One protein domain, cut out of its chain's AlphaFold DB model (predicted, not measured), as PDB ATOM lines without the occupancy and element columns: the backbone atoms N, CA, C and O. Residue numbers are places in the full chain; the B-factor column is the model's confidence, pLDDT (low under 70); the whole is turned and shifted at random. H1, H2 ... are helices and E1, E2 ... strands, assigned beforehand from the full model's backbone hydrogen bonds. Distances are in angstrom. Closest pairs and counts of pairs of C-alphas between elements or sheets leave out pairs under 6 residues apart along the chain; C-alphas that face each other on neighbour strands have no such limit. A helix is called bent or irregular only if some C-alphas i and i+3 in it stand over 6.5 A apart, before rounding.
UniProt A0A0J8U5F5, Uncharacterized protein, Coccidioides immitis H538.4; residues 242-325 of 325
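This is residues 242 to 325 of the 325 residues of an uncharacterized protein of Coccidioides immitis H538.4 (UniProt A0A0J8U5F5). A small parallel sheet of three strands, E1, E2 and E3, makes a wall with helix H2 over one of its faces and no named helix over the other. The short helices H3 and H4 sit together off the sheet, on the same side of it as H2 and with H4 near H2, while H1 and the long link of residues 247 to 262 lie past the E1 edge. The printed part has 84 residues, with four named helices and three named strands in the order H1 E1 H2 E2 H3 H4 E3; the class is mixed, helices and strands, with 35 residues, under half, in named elements. It is only just compact, close to loose, with a radius of gyration of the C-alphas of 13.7 A and spans of 38 by 31 by 18 A.

Find C-alpha 263 at (-10.378, -31.908, -95.720), where E1, residues 263 to 266, begins. E2 is residues 285 to 289, 12.7 A long, and E3 is residues 320 to 324, 12.1 A long, ending at C-alpha 324 at (-0.537, -19.771, -90.070). H2 is residues 270 to 277, 10.5 A long. H1, residues 242 to 246, begins at C-alpha 242 at (7.041, -34.286, -91.246). H3 is residues 298 to 301 and H4 residues 308 to 311. H1 is irregular, with C-alphas 242 and 245 7.1 A apart, and H3 only just so, with C-alphas 298 and 301 6.7 A apart.

Start at inner strand E2. It is parallel to edge strand E1 at 7 degrees; look at N 286 and O 263, 2.8 A apart, within hydrogen-bond range. It is parallel to edge strand E3 at 25 degrees, with N 323 and O 287 at 3.0 A. H2 is on the sheet at a height of 9.9 A, over E1 and only just over E2, on which 3 of its C-alphas fall; it runs along the strands, at 19 degrees to E1 on the local plane. The closest C-alphas of E1 and H2 are those of Val 265 and Ala 272, 6.3 A apart. E1, H2 and E2 form a strand-helix-strand unit, two parallel neighbour strands with a helix between, and E2, H3, H4 and E3 form another; both crossovers are right-handed. H3 and H4 touch, the closest C-alphas being those of Lys 300 and Ala 311 at 6.0 A. H2 and H3 are close but not clearly touching, with the C-alphas of Phe 270 and Leu 299 closest at 7.2 A. H1, H3 and H4 are not on the sheet, and H1 touches no helix. Every O i to N i+4 pair is within range in H2; H1 has 0 of 1, with 1 of 2 O i to N i+3 pairs, and H3 and H4 are too short for such a pair.

The C-alphas of Gln 256 and Lys 294, 41.9 A apart, are the two farthest apart. The printed part has no cut and ends at residue 325, the chain's last. The link from H1 to E1, 16 residues, is long. The mean pLDDT of the printed part is 72.0; residues 251 to 259 and 301 to 325 are under 70.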
ATOM      1  N   LEU A 242       8.026 -34.542 -92.309       89.62
ATOM      2  CA  LEU A 242       7.041 -34.286 -91.246       89.62
ATOM      3  C   LEU A 242       5.576 -34.463 -91.682       89.62
ATOM      4  O   LEU A 242       4.710 -34.665 -90.840       89.62
ATOM      5  N   LEU A 243       5.294 -34.359 -92.981       88.06
ATOM      6  CA  LEU A 243       3.956 -34.490 -93.556       88.06
ATOM      7  C   LEU A 243       3.720 -35.865 -94.189       88.06
ATOM      8  O   LEU A 243       2.574 -36.187 -94.487       88.06
ATOM      9  N   GLN A 244       4.764 -36.675 -94.399       88.94
ATOM     10  CA  GLN A 244       4.627 -38.005 -95.005       88.94
ATOM     11  C   GLN A 244       3.646 -38.914 -94.247       88.94
ATOM     12  O   GLN A 244       2.788 -39.480 -94.918       88.94
ATOM     13  N   PRO A 245       3.644 -38.973 -92.895       89.94
ATOM     14  CA  PRO A 245       2.681 -39.802 -92.163       89.94
ATOM     15  C   PRO A 245       1.212 -39.431 -92.414       89.94
ATOM     16  O   PRO A 245       0.322 -40.249 -92.203       89.94
ATOM     17  N   LEU A 246       0.930 -38.201 -92.868       83.94
ATOM     18  CA  LEU A 246      -0.433 -37.770 -93.193       83.94
ATOM     19  C   LEU A 246      -0.956 -38.398 -94.492       83.94
ATOM     20  O   LEU A 246      -2.169 -38.458 -94.684       83.94
ATOM     21  N   LEU A 247      -0.065 -38.856 -95.378       82.00
ATOM     22  CA  LEU A 247      -0.439 -39.521 -96.630       82.00
ATOM     23  C   LEU A 247      -0.964 -40.944 -96.396       82.00
ATOM     24  O   LEU A 247      -1.756 -41.432 -97.200       82.00
ATOM     25  N   ASP A 248      -0.575 -41.563 -95.280       82.94
ATOM     26  CA  ASP A 248      -0.983 -42.919 -94.895       82.94
ATOM     27  C   ASP A 248      -2.330 -42.948 -94.154       82.94
ATOM     28  O   ASP A 248      -2.882 -44.019 -93.889       82.94
ATOM     29  N   ILE A 249      -2.894 -41.778 -93.824       78.81
ATOM     30  CA  ILE A 249      -4.193 -41.681 -93.155       78.81
ATOM     31  C   ILE A 249      -5.287 -42.141 -94.132       78.81
ATOM     32  O   ILE A 249      -5.485 -41.514 -95.179       78.81
ATOM     33  N   PRO A 250      -6.066 -43.189 -93.799       70.94
ATOM     34  CA  PRO A 250      -7.123 -43.670 -94.674       70.94
ATOM     35  C   PRO A 250      -8.160 -42.575 -94.925       70.94
ATOM     36  O   PRO A 250      -8.766 -42.032 -93.997       70.94
ATOM     37  N   ALA A 251      -8.416 -42.266 -96.195       67.44
ATOM     38  CA  ALA A 251      -9.519 -41.386 -96.544       67.44
ATOM     39  C   ALA A 251     -10.846 -42.074 -96.179       67.44
ATOM     40  O   ALA A 251     -11.199 -43.095 -96.772       67.44
ATOM     41  N   SER A 252     -11.602 -41.507 -95.230       62.97
ATOM     42  CA  SER A 252     -12.984 -41.933 -94.986       62.97
ATOM     43  C   SER A 252     -13.788 -41.749 -96.273       62.97
ATOM     44  O   SER A 252     -13.872 -40.646 -96.815       62.97
ATOM     45  N   ARG A 253     -14.355 -42.848 -96.782       59.41
ATOM     46  CA  ARG A 253     -15.169 -42.873 -98.009       59.41
ATOM     47  C   ARG A 253     -16.651 -42.617 -97.735       59.41
ATOM     48  O   ARG A 253     -17.481 -42.908 -98.592       59.41
ATOM     49  N   SER A 254     -16.997 -42.113 -96.547       60.91
ATOM     50  CA  SER A 254     -18.392 -41.844 -96.214       60.91
ATOM     51  C   SER A 254     -18.984 -40.819 -97.181       60.91
ATOM     52  O   SER A 254     -18.491 -39.698 -97.329       60.91
ATOM     53  N   THR A 255     -20.055 -41.219 -97.858       57.91
ATOM     54  CA  THR A 255     -20.829 -40.351 -98.749       57.91
ATOM     55  C   THR A 255     -21.834 -39.498 -97.982       57.91
ATOM     56  O   THR A 255     -22.351 -38.537 -98.548       57.91
ATOM     57  N   GLN A 256     -22.085 -39.802 -96.702       61.56
ATOM     58  CA  GLN A 256     -22.993 -39.020 -95.871       61.56
ATOM     59  C   GLN A 256     -22.327 -37.719 -95.385       61.56
ATOM     60  O   GLN A 256     -21.290 -37.797 -94.719       61.56
ATOM     61  N   PRO A 257     -22.943 -36.543 -95.629       61.06
ATOM     62  CA  PRO A 257     -22.480 -35.227 -95.167       61.06
ATOM     63  C   PRO A 257     -22.010 -35.193 -93.710       61.06
ATOM     64  O   PRO A 257     -20.909 -34.740 -93.407       61.06
ATOM     65  N   ALA A 258     -22.818 -35.751 -92.805       60.66
ATOM     66  CA  ALA A 258     -22.583 -35.718 -91.362       60.66
ATOM     67  C   ALA A 258     -21.399 -36.587 -90.892       60.66
ATOM     68  O   ALA A 258     -20.924 -36.415 -89.773       60.66
ATOM     69  N   ALA A 259     -20.915 -37.506 -91.734       61.91
ATOM     70  CA  ALA A 259     -19.848 -38.455 -91.413       61.91
ATOM     71  C   ALA A 259     -18.591 -38.259 -92.287       61.91
ATOM     72  O   ALA A 259     -17.709 -39.123 -92.312       61.91
ATOM     73  N   ARG A 260     -18.500 -37.143 -93.025       75.44
ATOM     74  CA  ARG A 260     -17.310 -36.794 -93.809       75.44
ATOM     75  C   ARG A 260     -16.210 -36.247 -92.907       75.44
ATOM     76  O   ARG A 260     -16.419 -35.311 -92.140       75.44
ATOM     77  N   ASN A 261     -15.009 -36.796 -93.064       80.19
ATOM     78  CA  ASN A 261     -13.825 -36.245 -92.416       80.19
ATOM     79  C   ASN A 261     -13.528 -34.833 -92.957       80.19
ATOM     80  O   ASN A 261     -13.754 -34.573 -94.150       80.19
ATOM     81  N   PRO A 262     -12.975 -33.938 -92.119       85.81
ATOM     82  CA  PRO A 262     -12.443 -32.668 -92.589       85.81
ATOM     83  C   PRO A 262     -11.403 -32.867 -93.699       85.81
ATOM     84  O   PRO A 262     -10.612 -33.813 -93.663       85.81
ATOM     85  N   LEU A 263     -11.399 -31.968 -94.681       86.81
ATOM     86  CA  LEU A 263     -10.378 -31.908 -95.720       86.81
ATOM     87  C   LEU A 263      -9.192 -31.082 -95.215       86.81
ATOM     88  O   LEU A 263      -9.346 -29.899 -94.928       86.81
ATOM     89  N   LEU A 264      -8.010 -31.691 -95.136       88.12
ATOM     90  CA  LEU A 264      -6.760 -30.980 -94.879       88.12
ATOM     91  C   LEU A 264      -6.118 -30.565 -96.208       88.12
ATOM     92  O   LEU A 264      -5.800 -31.421 -97.033       88.12
ATOM     93  N   VAL A 265      -5.896 -29.266 -96.392       89.31
ATOM     94  CA  VAL A 265      -5.185 -28.697 -97.544       89.31
ATOM     95  C   VAL A 265      -3.916 -28.018 -97.042       89.31
ATOM     96  O   VAL A 265      -3.981 -27.187 -96.138       89.31
ATOM     97  N   ILE A 266      -2.761 -28.367 -97.614       88.81
ATOM     98  CA  ILE A 266      -1.464 -27.782 -97.252       88.81
ATOM     99  C   ILE A 266      -0.857 -27.093 -98.473       88.81
ATOM    100  O   ILE A 266      -0.640 -27.725 -99.505       88.81
ATOM    101  N   GLY A 267      -0.533 -25.810 -98.330       86.94
ATOM    102  CA  GLY A 267       0.015 -24.968 -99.391       86.94
ATOM    103  C   GLY A 267      -0.957 -23.879 -99.833       86.94
ATOM    104  O   GLY A 267      -2.122 -23.870 -99.456       86.94
ATOM    105  N   SER A 268      -0.463 -22.927-100.615       84.38
ATOM    106  CA  SER A 268      -1.194 -21.704-100.980       84.38
ATOM    107  C   SER A 268      -1.136 -21.365-102.469       84.38
ATOM    108  O   SER A 268      -1.413 -20.236-102.854       84.38
ATOM    109  N   GLY A 269      -0.747 -22.328-103.308       86.88
ATOM    110  CA  GLY A 269      -0.791 -22.182-104.764       86.88
ATOM    111  C   GLY A 269      -2.177 -22.465-105.344       86.88
ATOM    112  O   GLY A 269      -3.095 -22.865-104.628       86.88
ATOM    113  N   PHE A 270      -2.290 -22.341-106.666       86.31
ATOM    114  CA  PHE A 270      -3.527 -22.581-107.419       86.31
ATOM    115  C   PHE A 270      -4.167 -23.939-107.122       86.31
ATOM    116  O   PHE A 270      -5.352 -24.000-106.823       86.31
ATOM    117  N   SER A 271      -3.378 -25.017-107.056       87.62
ATOM    118  CA  SER A 271      -3.902 -26.354-106.739       87.62
ATOM    119  C   SER A 271      -4.568 -26.440-105.362       87.62
ATOM    120  O   SER A 271      -5.512 -27.207-105.190       87.62
ATOM    121  N   ALA A 272      -4.090 -25.675-104.373       88.31
ATOM    122  CA  ALA A 272      -4.705 -25.640-103.047       88.31
ATOM    123  C   ALA A 272      -6.054 -24.912-103.094       88.31
ATOM    124  O   ALA A 272      -7.039 -25.422-102.565       88.31
ATOM    125  N   ALA A 273      -6.106 -23.766-103.772       87.06
ATOM    126  CA  ALA A 273      -7.338 -23.005-103.939       87.06
ATOM    127  C   ALA A 273      -8.392 -23.782-104.739       87.06
ATOM    128  O   ALA A 273      -9.543 -23.878-104.315       87.06
ATOM    129  N   ASP A 274      -7.989 -24.416-105.836       88.62
ATOM    130  CA  ASP A 274      -8.865 -25.231-106.676       88.62
ATOM    131  C   ASP A 274      -9.425 -26.442-105.917       88.62
ATOM    132  O   ASP A 274     -10.598 -26.785-106.077       88.62
ATOM    133  N   ALA A 275      -8.621 -27.069-105.048       89.19
ATOM    134  CA  ALA A 275      -9.076 -28.160-104.186       89.19
ATOM    135  C   ALA A 275     -10.098 -27.692-103.134       89.19
ATOM    136  O   ALA A 275     -11.035 -28.429-102.826       89.19
ATOM    137  N   ILE A 276      -9.943 -26.475-102.602       87.31
ATOM    138  CA  ILE A 276     -10.905 -25.866-101.671       87.31
ATOM    139  C   ILE A 276     -12.216 -25.533-102.386       87.31
ATOM    140  O   ILE A 276     -13.280 -25.918-101.909       87.31
ATOM    141  N   ILE A 277     -12.149 -24.891-103.556       85.88
ATOM    142  CA  ILE A 277     -13.330 -24.541-104.364       85.88
ATOM    143  C   ILE A 277     -14.087 -25.797-104.812       85.88
ATOM    144  O   ILE A 277     -15.317 -25.805-104.856       85.88
ATOM    145  N   SER A 278     -13.355 -26.868-105.115       88.19
ATOM    146  CA  SER A 278     -13.919 -28.157-105.530       88.19
ATOM    147  C   SER A 278     -14.514 -28.975-104.389       88.19
ATOM    148  O   SER A 278     -15.191 -29.976-104.642       88.19
ATOM    149  N   ALA A 279     -14.250 -28.607-103.134       87.38
ATOM    150  CA  ALA A 279     -14.772 -29.339-101.995       87.38
ATOM    151  C   ALA A 279     -16.308 -29.183-101.904       87.38
ATOM    152  O   ALA A 279     -16.852 -28.109-102.179       87.38
ATOM    153  N   PRO A 280     -17.039 -30.233-101.485       86.38
ATOM    154  CA  PRO A 280     -18.460 -30.132-101.179       86.38
ATOM    155  C   PRO A 280     -18.755 -28.978-100.213       86.38
ATOM    156  O   PRO A 280     -18.023 -28.768 -99.247       86.38
ATOM    157  N   LYS A 281     -19.859 -28.254-100.442       82.50
ATOM    158  CA  LYS A 281     -20.221 -27.048 -99.666       82.50
ATOM    159  C   LYS A 281     -20.360 -27.298 -98.156       82.50
ATOM    160  O   LYS A 281     -20.229 -26.362 -97.377       82.50
ATOM    161  N   ASP A 282     -20.664 -28.531 -97.773       83.88
ATOM    162  CA  ASP A 282     -20.871 -29.024 -96.411       83.88
ATOM    163  C   ASP A 282     -19.602 -29.606 -95.761       83.88
ATOM    164  O   ASP A 282     -19.607 -29.921 -94.569       83.88
ATOM    165  N   GLN A 283     -18.509 -29.769 -96.515       85.75
ATOM    166  CA  GLN A 283     -17.282 -30.360 -95.994       85.75
ATOM    167  C   GLN A 283     -16.463 -29.327 -95.209       85.75
ATOM    168  O   GLN A 283     -16.116 -28.264 -95.717       85.75
ATOM    169  N   LYS A 284     -16.098 -29.667 -93.967       87.00
ATOM    170  CA  LYS A 284     -15.176 -28.858 -93.154       87.00
ATOM    171  C   LYS A 284     -13.775 -28.874 -93.762       87.00
ATOM    172  O   LYS A 284     -13.293 -29.946 -94.130       87.00
ATOM    173  N   ILE A 285     -13.104 -27.725 -93.798       88.69
ATOM    174  CA  ILE A 285     -11.755 -27.592 -94.357       88.69
ATOM    175  C   ILE A 285     -10.787 -27.055 -93.297       88.69
ATOM    176  O   ILE A 285     -11.071 -26.085 -92.593       88.69
ATOM    177  N   ILE A 286      -9.620 -27.688 -93.201       89.50
ATOM    178  CA  ILE A 286      -8.455 -27.203 -92.461       89.50
ATOM    179  C   ILE A 286      -7.427 -26.787 -93.509       89.50
ATOM    180  O   ILE A 286      -6.940 -27.633 -94.263       89.50
ATOM    181  N   HIS A 287      -7.108 -25.496 -93.582       88.81
ATOM    182  CA  HIS A 287      -6.176 -24.970 -94.577       88.81
ATOM    183  C   HIS A 287      -4.909 -24.460 -93.895       88.81
ATOM    184  O   HIS A 287      -4.941 -23.525 -93.099       88.81
ATOM    185  N   ILE A 288      -3.786 -25.109 -94.192       87.19
ATOM    186  CA  ILE A 288      -2.472 -24.778 -93.642       87.19
ATOM    187  C   ILE A 288      -1.619 -24.177 -94.749       87.19
ATOM    188  O   ILE A 288      -1.386 -24.797 -95.788       87.19
ATOM    189  N   PHE A 289      -1.093 -22.983 -94.518       84.31
ATOM    190  CA  PHE A 289      -0.213 -22.319 -95.465       84.31
ATOM    191  C   PHE A 289       0.800 -21.436 -94.745       84.31
ATOM    192  O   PHE A 289       0.644 -21.079 -93.581       84.31
ATOM    193  N   LYS A 290       1.858 -21.091 -95.477       80.19
ATOM    194  CA  LYS A 290       2.936 -20.239 -94.996       80.19
ATOM    195  C   LYS A 290       3.070 -19.029 -95.905       80.19
ATOM    196  O   LYS A 290       3.482 -19.181 -97.055       80.19
ATOM    197  N   TRP A 291       2.731 -17.861 -95.374       79.56
ATOM    198  CA  TRP A 291       2.965 -16.563 -96.002       79.56
ATOM    199  C   TRP A 291       3.788 -15.696 -95.057       79.56
ATOM    200  O   TRP A 291       3.607 -15.754 -93.845       79.56
ATOM    201  N   ASP A 292       4.685 -14.901 -95.620       73.94
ATOM    202  CA  ASP A 292       5.413 -13.840 -94.924       73.94
ATOM    203  C   ASP A 292       5.703 -12.706 -95.920       73.94
ATOM    204  O   ASP A 292       5.409 -12.842 -97.109       73.94
ATOM    205  N   ASP A 293       6.285 -11.594 -95.468       73.94
ATOM    206  CA  ASP A 293       6.582 -10.446 -96.342       73.94
ATOM    207  C   ASP A 293       7.502 -10.805 -97.523       73.94
ATOM    208  O   ASP A 293       7.468 -10.156 -98.566       73.94
ATOM    209  N   LYS A 294       8.311 -11.864 -97.387       76.94
ATOM    210  CA  LYS A 294       9.200 -12.375 -98.441       76.94
ATOM    211  C   LYS A 294       8.526 -13.443 -99.313       76.94
ATOM    212  O   LYS A 294       9.076 -13.820-100.345       76.94
ATOM    213  N   ARG A 295       7.365 -13.959 -98.901       70.19
ATOM    214  CA  ARG A 295       6.582 -15.020 -99.550       70.19
ATOM    215  C   ARG A 295       5.093 -14.673 -99.489       70.19
ATOM    216  O   ARG A 295       4.340 -15.334 -98.762       70.19
ATOM    217  N   PRO A 296       4.658 -13.636-100.226       73.75
ATOM    218  CA  PRO A 296       3.247 -13.299-100.311       73.75
ATOM    219  C   PRO A 296       2.457 -14.428-100.987       73.75
ATOM    220  O   PRO A 296       3.017 -15.281-101.681       73.75
ATOM    221  N   SER A 297       1.136 -14.425-100.801       76.50
ATOM    222  CA  SER A 297       0.254 -15.362-101.500       76.50
ATOM    223  C   SER A 297       0.401 -15.219-103.021       76.50
ATOM    224  O   SER A 297       0.244 -14.104-103.525       76.50
ATOM    225  N   PRO A 298       0.618 -16.315-103.775       73.94
ATOM    226  CA  PRO A 298       0.647 -16.259-105.238       73.94
ATOM    227  C   PRO A 298      -0.726 -15.899-105.829       73.94
ATOM    228  O   PRO A 298      -0.816 -15.460-106.969       73.94
ATOM    229  N   LEU A 299      -1.795 -16.038-105.040       76.38
ATOM    230  CA  LEU A 299      -3.166 -15.720-105.435       76.38
ATOM    231  C   LEU A 299      -3.496 -14.230-105.269       76.38
ATOM    232  O   LEU A 299      -4.514 -13.779-105.778       76.38
ATOM    233  N   LYS A 300      -2.632 -13.450-104.601       70.44
ATOM    234  CA  LYS A 300      -2.865 -12.019-104.337       70.44
ATOM    235  C   LYS A 300      -2.983 -11.190-105.620       70.44
ATOM    236  O   LYS A 300      -3.672 -10.179-105.628       70.44
ATOM    237  N   ALA A 301      -2.303 -11.612-106.684       65.69
ATOM    238  CA  ALA A 301      -2.339 -10.947-107.985       65.69
ATOM    239  C   ALA A 301      -3.524 -11.392-108.865       65.69
ATOM    240  O   ALA A 301      -3.687 -10.884-109.970       65.69
ATOM    241  N   CYS A 302      -4.334 -12.356-108.416       69.25
ATOM    242  CA  CYS A 302      -5.457 -12.860-109.200       69.25
ATOM    243  C   CYS A 302      -6.683 -11.957-109.075       69.25
ATOM    244  O   CYS A 302      -6.917 -11.331-108.042       69.25
ATOM    245  N   HIS A 303      -7.514 -11.955-110.118       66.38
ATOM    246  CA  HIS A 303      -8.791 -11.255-110.086       66.38
ATOM    247  C   HIS A 303      -9.674 -11.794-108.947       66.38
ATOM    248  O   HIS A 303      -9.773 -13.007-108.751       66.38
ATOM    249  N   GLN A 304     -10.364 -10.909-108.223       63.84
ATOM    250  CA  GLN A 304     -11.127 -11.286-107.023       63.84
ATOM    251  C   GLN A 304     -12.246 -12.297-107.314       63.84
ATOM    252  O   GLN A 304     -12.602 -13.105-106.467       63.84
ATOM    253  N   GLN A 305     -12.770 -12.301-108.542       64.44
ATOM    254  CA  GLN A 305     -13.773 -13.276-108.985       64.44
ATOM    255  C   GLN A 305     -13.194 -14.677-109.254       64.44
ATOM    256  O   GLN A 305     -13.951 -15.640-109.336       64.44
ATOM    257  N   ALA A 306     -11.873 -14.811-109.417       60.72
ATOM    258  CA  ALA A 306     -11.222 -16.106-109.593       60.72
ATOM    259  C   ALA A 306     -11.058 -16.845-108.266       60.72
ATOM    260  O   ALA A 306     -11.362 -18.033-108.190       60.72
ATOM    261  N   TYR A 307     -10.649 -16.118-107.226       64.75
ATOM    262  CA  TYR A 307     -10.404 -16.661-105.895       64.75
ATOM    263  C   TYR A 307     -10.905 -15.694-104.814       64.75
ATOM    264  O   TYR A 307     -10.094 -15.063-104.135       64.75
ATOM    265  N   PRO A 308     -12.232 -15.567-104.627       60.06
ATOM    266  CA  PRO A 308     -12.795 -14.595-103.690       60.06
ATOM    267  C   PRO A 308     -12.306 -14.816-102.252       60.06
ATOM    268  O   PRO A 308     -11.996 -13.852-101.563       60.06
ATOM    269  N   GLU A 309     -12.110 -16.074-101.835       57.00
ATOM    270  CA  GLU A 309     -11.606 -16.426-100.493       57.00
ATOM    271  C   GLU A 309     -10.133 -16.041-100.240       57.00
ATOM    272  O   GLU A 309      -9.668 -16.098 -99.106       57.00
ATOM    273  N   TYR A 310      -9.392 -15.660-101.284       59.25
ATOM    274  CA  TYR A 310      -7.967 -15.314-101.213       59.25
ATOM    275  C   TYR A 310      -7.673 -13.852-101.567       59.25
ATOM    276  O   TYR A 310      -6.522 -13.419-101.472       59.25
ATOM    277  N   ALA A 311      -8.694 -13.114-102.004       51.25
ATOM    278  CA  ALA A 311      -8.588 -11.740-102.475       51.25
ATOM    279  C   ALA A 311      -8.734 -10.694-101.358       51.25
ATOM    280  O   ALA A 311      -8.278  -9.561-101.518       51.25
ATOM    281  N   GLU A 312      -9.347 -11.054-100.228       44.66
ATOM    282  CA  GLU A 312      -9.421 -10.175 -99.065       44.66
ATOM    283  C   GLU A 312      -8.090 -10.171 -98.302       44.66
ATOM    284  O   GLU A 312      -7.451 -11.200 -98.078       44.66
ATOM    285  N   SER A 313      -7.651  -8.980 -97.896       40.31
ATOM    286  CA  SER A 313      -6.491  -8.759 -97.033       40.31
ATOM    287  C   SER A 313      -6.784  -9.231 -95.605       40.31
ATOM    288  O   SER A 313      -6.949  -8.425 -94.694       40.31
ATOM    289  N   GLY A 314      -6.887 -10.544 -95.415       41.91
ATOM    290  CA  GLY A 314      -7.113 -11.172 -94.120       41.91
ATOM    291  C   GLY A 314      -7.563 -12.630 -94.254       41.91
ATOM    292  O   GLY A 314      -8.139 -13.011 -95.271       41.91
ATOM    293  N   PRO A 315      -7.318 -13.473 -93.238       39.12
ATOM    294  CA  PRO A 315      -7.784 -14.847 -93.221       39.12
ATOM    295  C   PRO A 315      -9.275 -14.863 -92.861       39.12
ATOM    296  O   PRO A 315      -9.646 -15.153 -91.727       39.12
ATOM    297  N   VAL A 316     -10.141 -14.521 -93.811       39.41
ATOM    298  CA  VAL A 316     -11.594 -14.675 -93.661       39.41
ATOM    299  C   VAL A 316     -12.084 -15.670 -94.707       39.41
ATOM    300  O   VAL A 316     -12.898 -15.365 -95.570       39.41
ATOM    301  N   SER A 317     -11.598 -16.911 -94.622       41.19
ATOM    302  CA  SER A 317     -12.396 -18.014 -95.154       41.19
ATOM    303  C   SER A 317     -13.444 -18.355 -94.099       41.19
ATOM    304  O   SER A 317     -13.130 -18.771 -92.986       41.19
ATOM    305  N   THR A 318     -14.718 -18.173 -94.437       46.62
ATOM    306  CA  THR A 318     -15.840 -18.617 -93.592       46.62
ATOM    307  C   THR A 318     -16.007 -20.145 -93.606       46.62
ATOM    308  O   THR A 318     -16.824 -20.677 -92.852       46.62
ATOM    309  N   ARG A 319     -15.232 -20.868 -94.436       43.44
ATOM    310  CA  ARG A 319     -15.289 -22.333 -94.607       43.44
ATOM    311  C   ARG A 319     -14.005 -23.080 -94.259       43.44
ATOM    312  O   ARG A 319     -14.080 -24.259 -93.908       43.44
ATOM    313  N   ALA A 320     -12.850 -22.430 -94.347       51.53
ATOM    314  CA  ALA A 320     -11.566 -22.992 -93.967       51.53
ATOM    315  C   ALA A 320     -11.057 -22.311 -92.701       51.53
ATOM    316  O   ALA A 320     -10.992 -21.088 -92.641       51.53
ATOM    317  N   CYS A 321     -10.668 -23.096 -91.696       48.28
ATOM    318  CA  CYS A 321      -9.950 -22.553 -90.548       48.28
ATOM    319  C   CYS A 321      -8.474 -22.383 -90.957       48.28
ATOM    320  O   CYS A 321      -7.807 -23.400 -91.191       48.28
ATOM    321  N   PRO A 322      -7.978 -21.145 -91.120       54.91
ATOM    322  CA  PRO A 322      -6.628 -20.900 -91.594       54.91
ATOM    323  C   PRO A 322      -5.654 -21.048 -90.429       54.91
ATOM    324  O   PRO A 322      -5.809 -20.407 -89.390       54.91
ATOM    325  N   ILE A 323      -4.635 -21.892 -90.595       51.34
ATOM    326  CA  ILE A 323      -3.568 -22.044 -89.603       51.34
ATOM    327  C   ILE A 323      -2.270 -21.520 -90.213       51.34
ATOM    328  O   ILE A 323      -1.690 -22.148 -91.102       51.34
ATOM    329  N   HIS A 324      -1.825 -20.365 -89.719       48.69
ATOM    330  CA  HIS A 324      -0.537 -19.771 -90.070       48.69
ATOM    331  C   HIS A 324       0.608 -20.472 -89.317       48.69
ATOM    332  O   HIS A 324       0.544 -20.622 -88.097       48.69
ATOM    333  N   TRP A 325       1.653 -20.866 -90.053       43.16
ATOM    334  CA  TRP A 325       2.913 -21.452 -89.559       43.16
ATOM    335  C   TRP A 325       4.139 -20.804 -90.233       43.16
ATOM    336  O   TRP A 325       4.013 -20.302 -91.370       43.16
TER     337      TRP A 325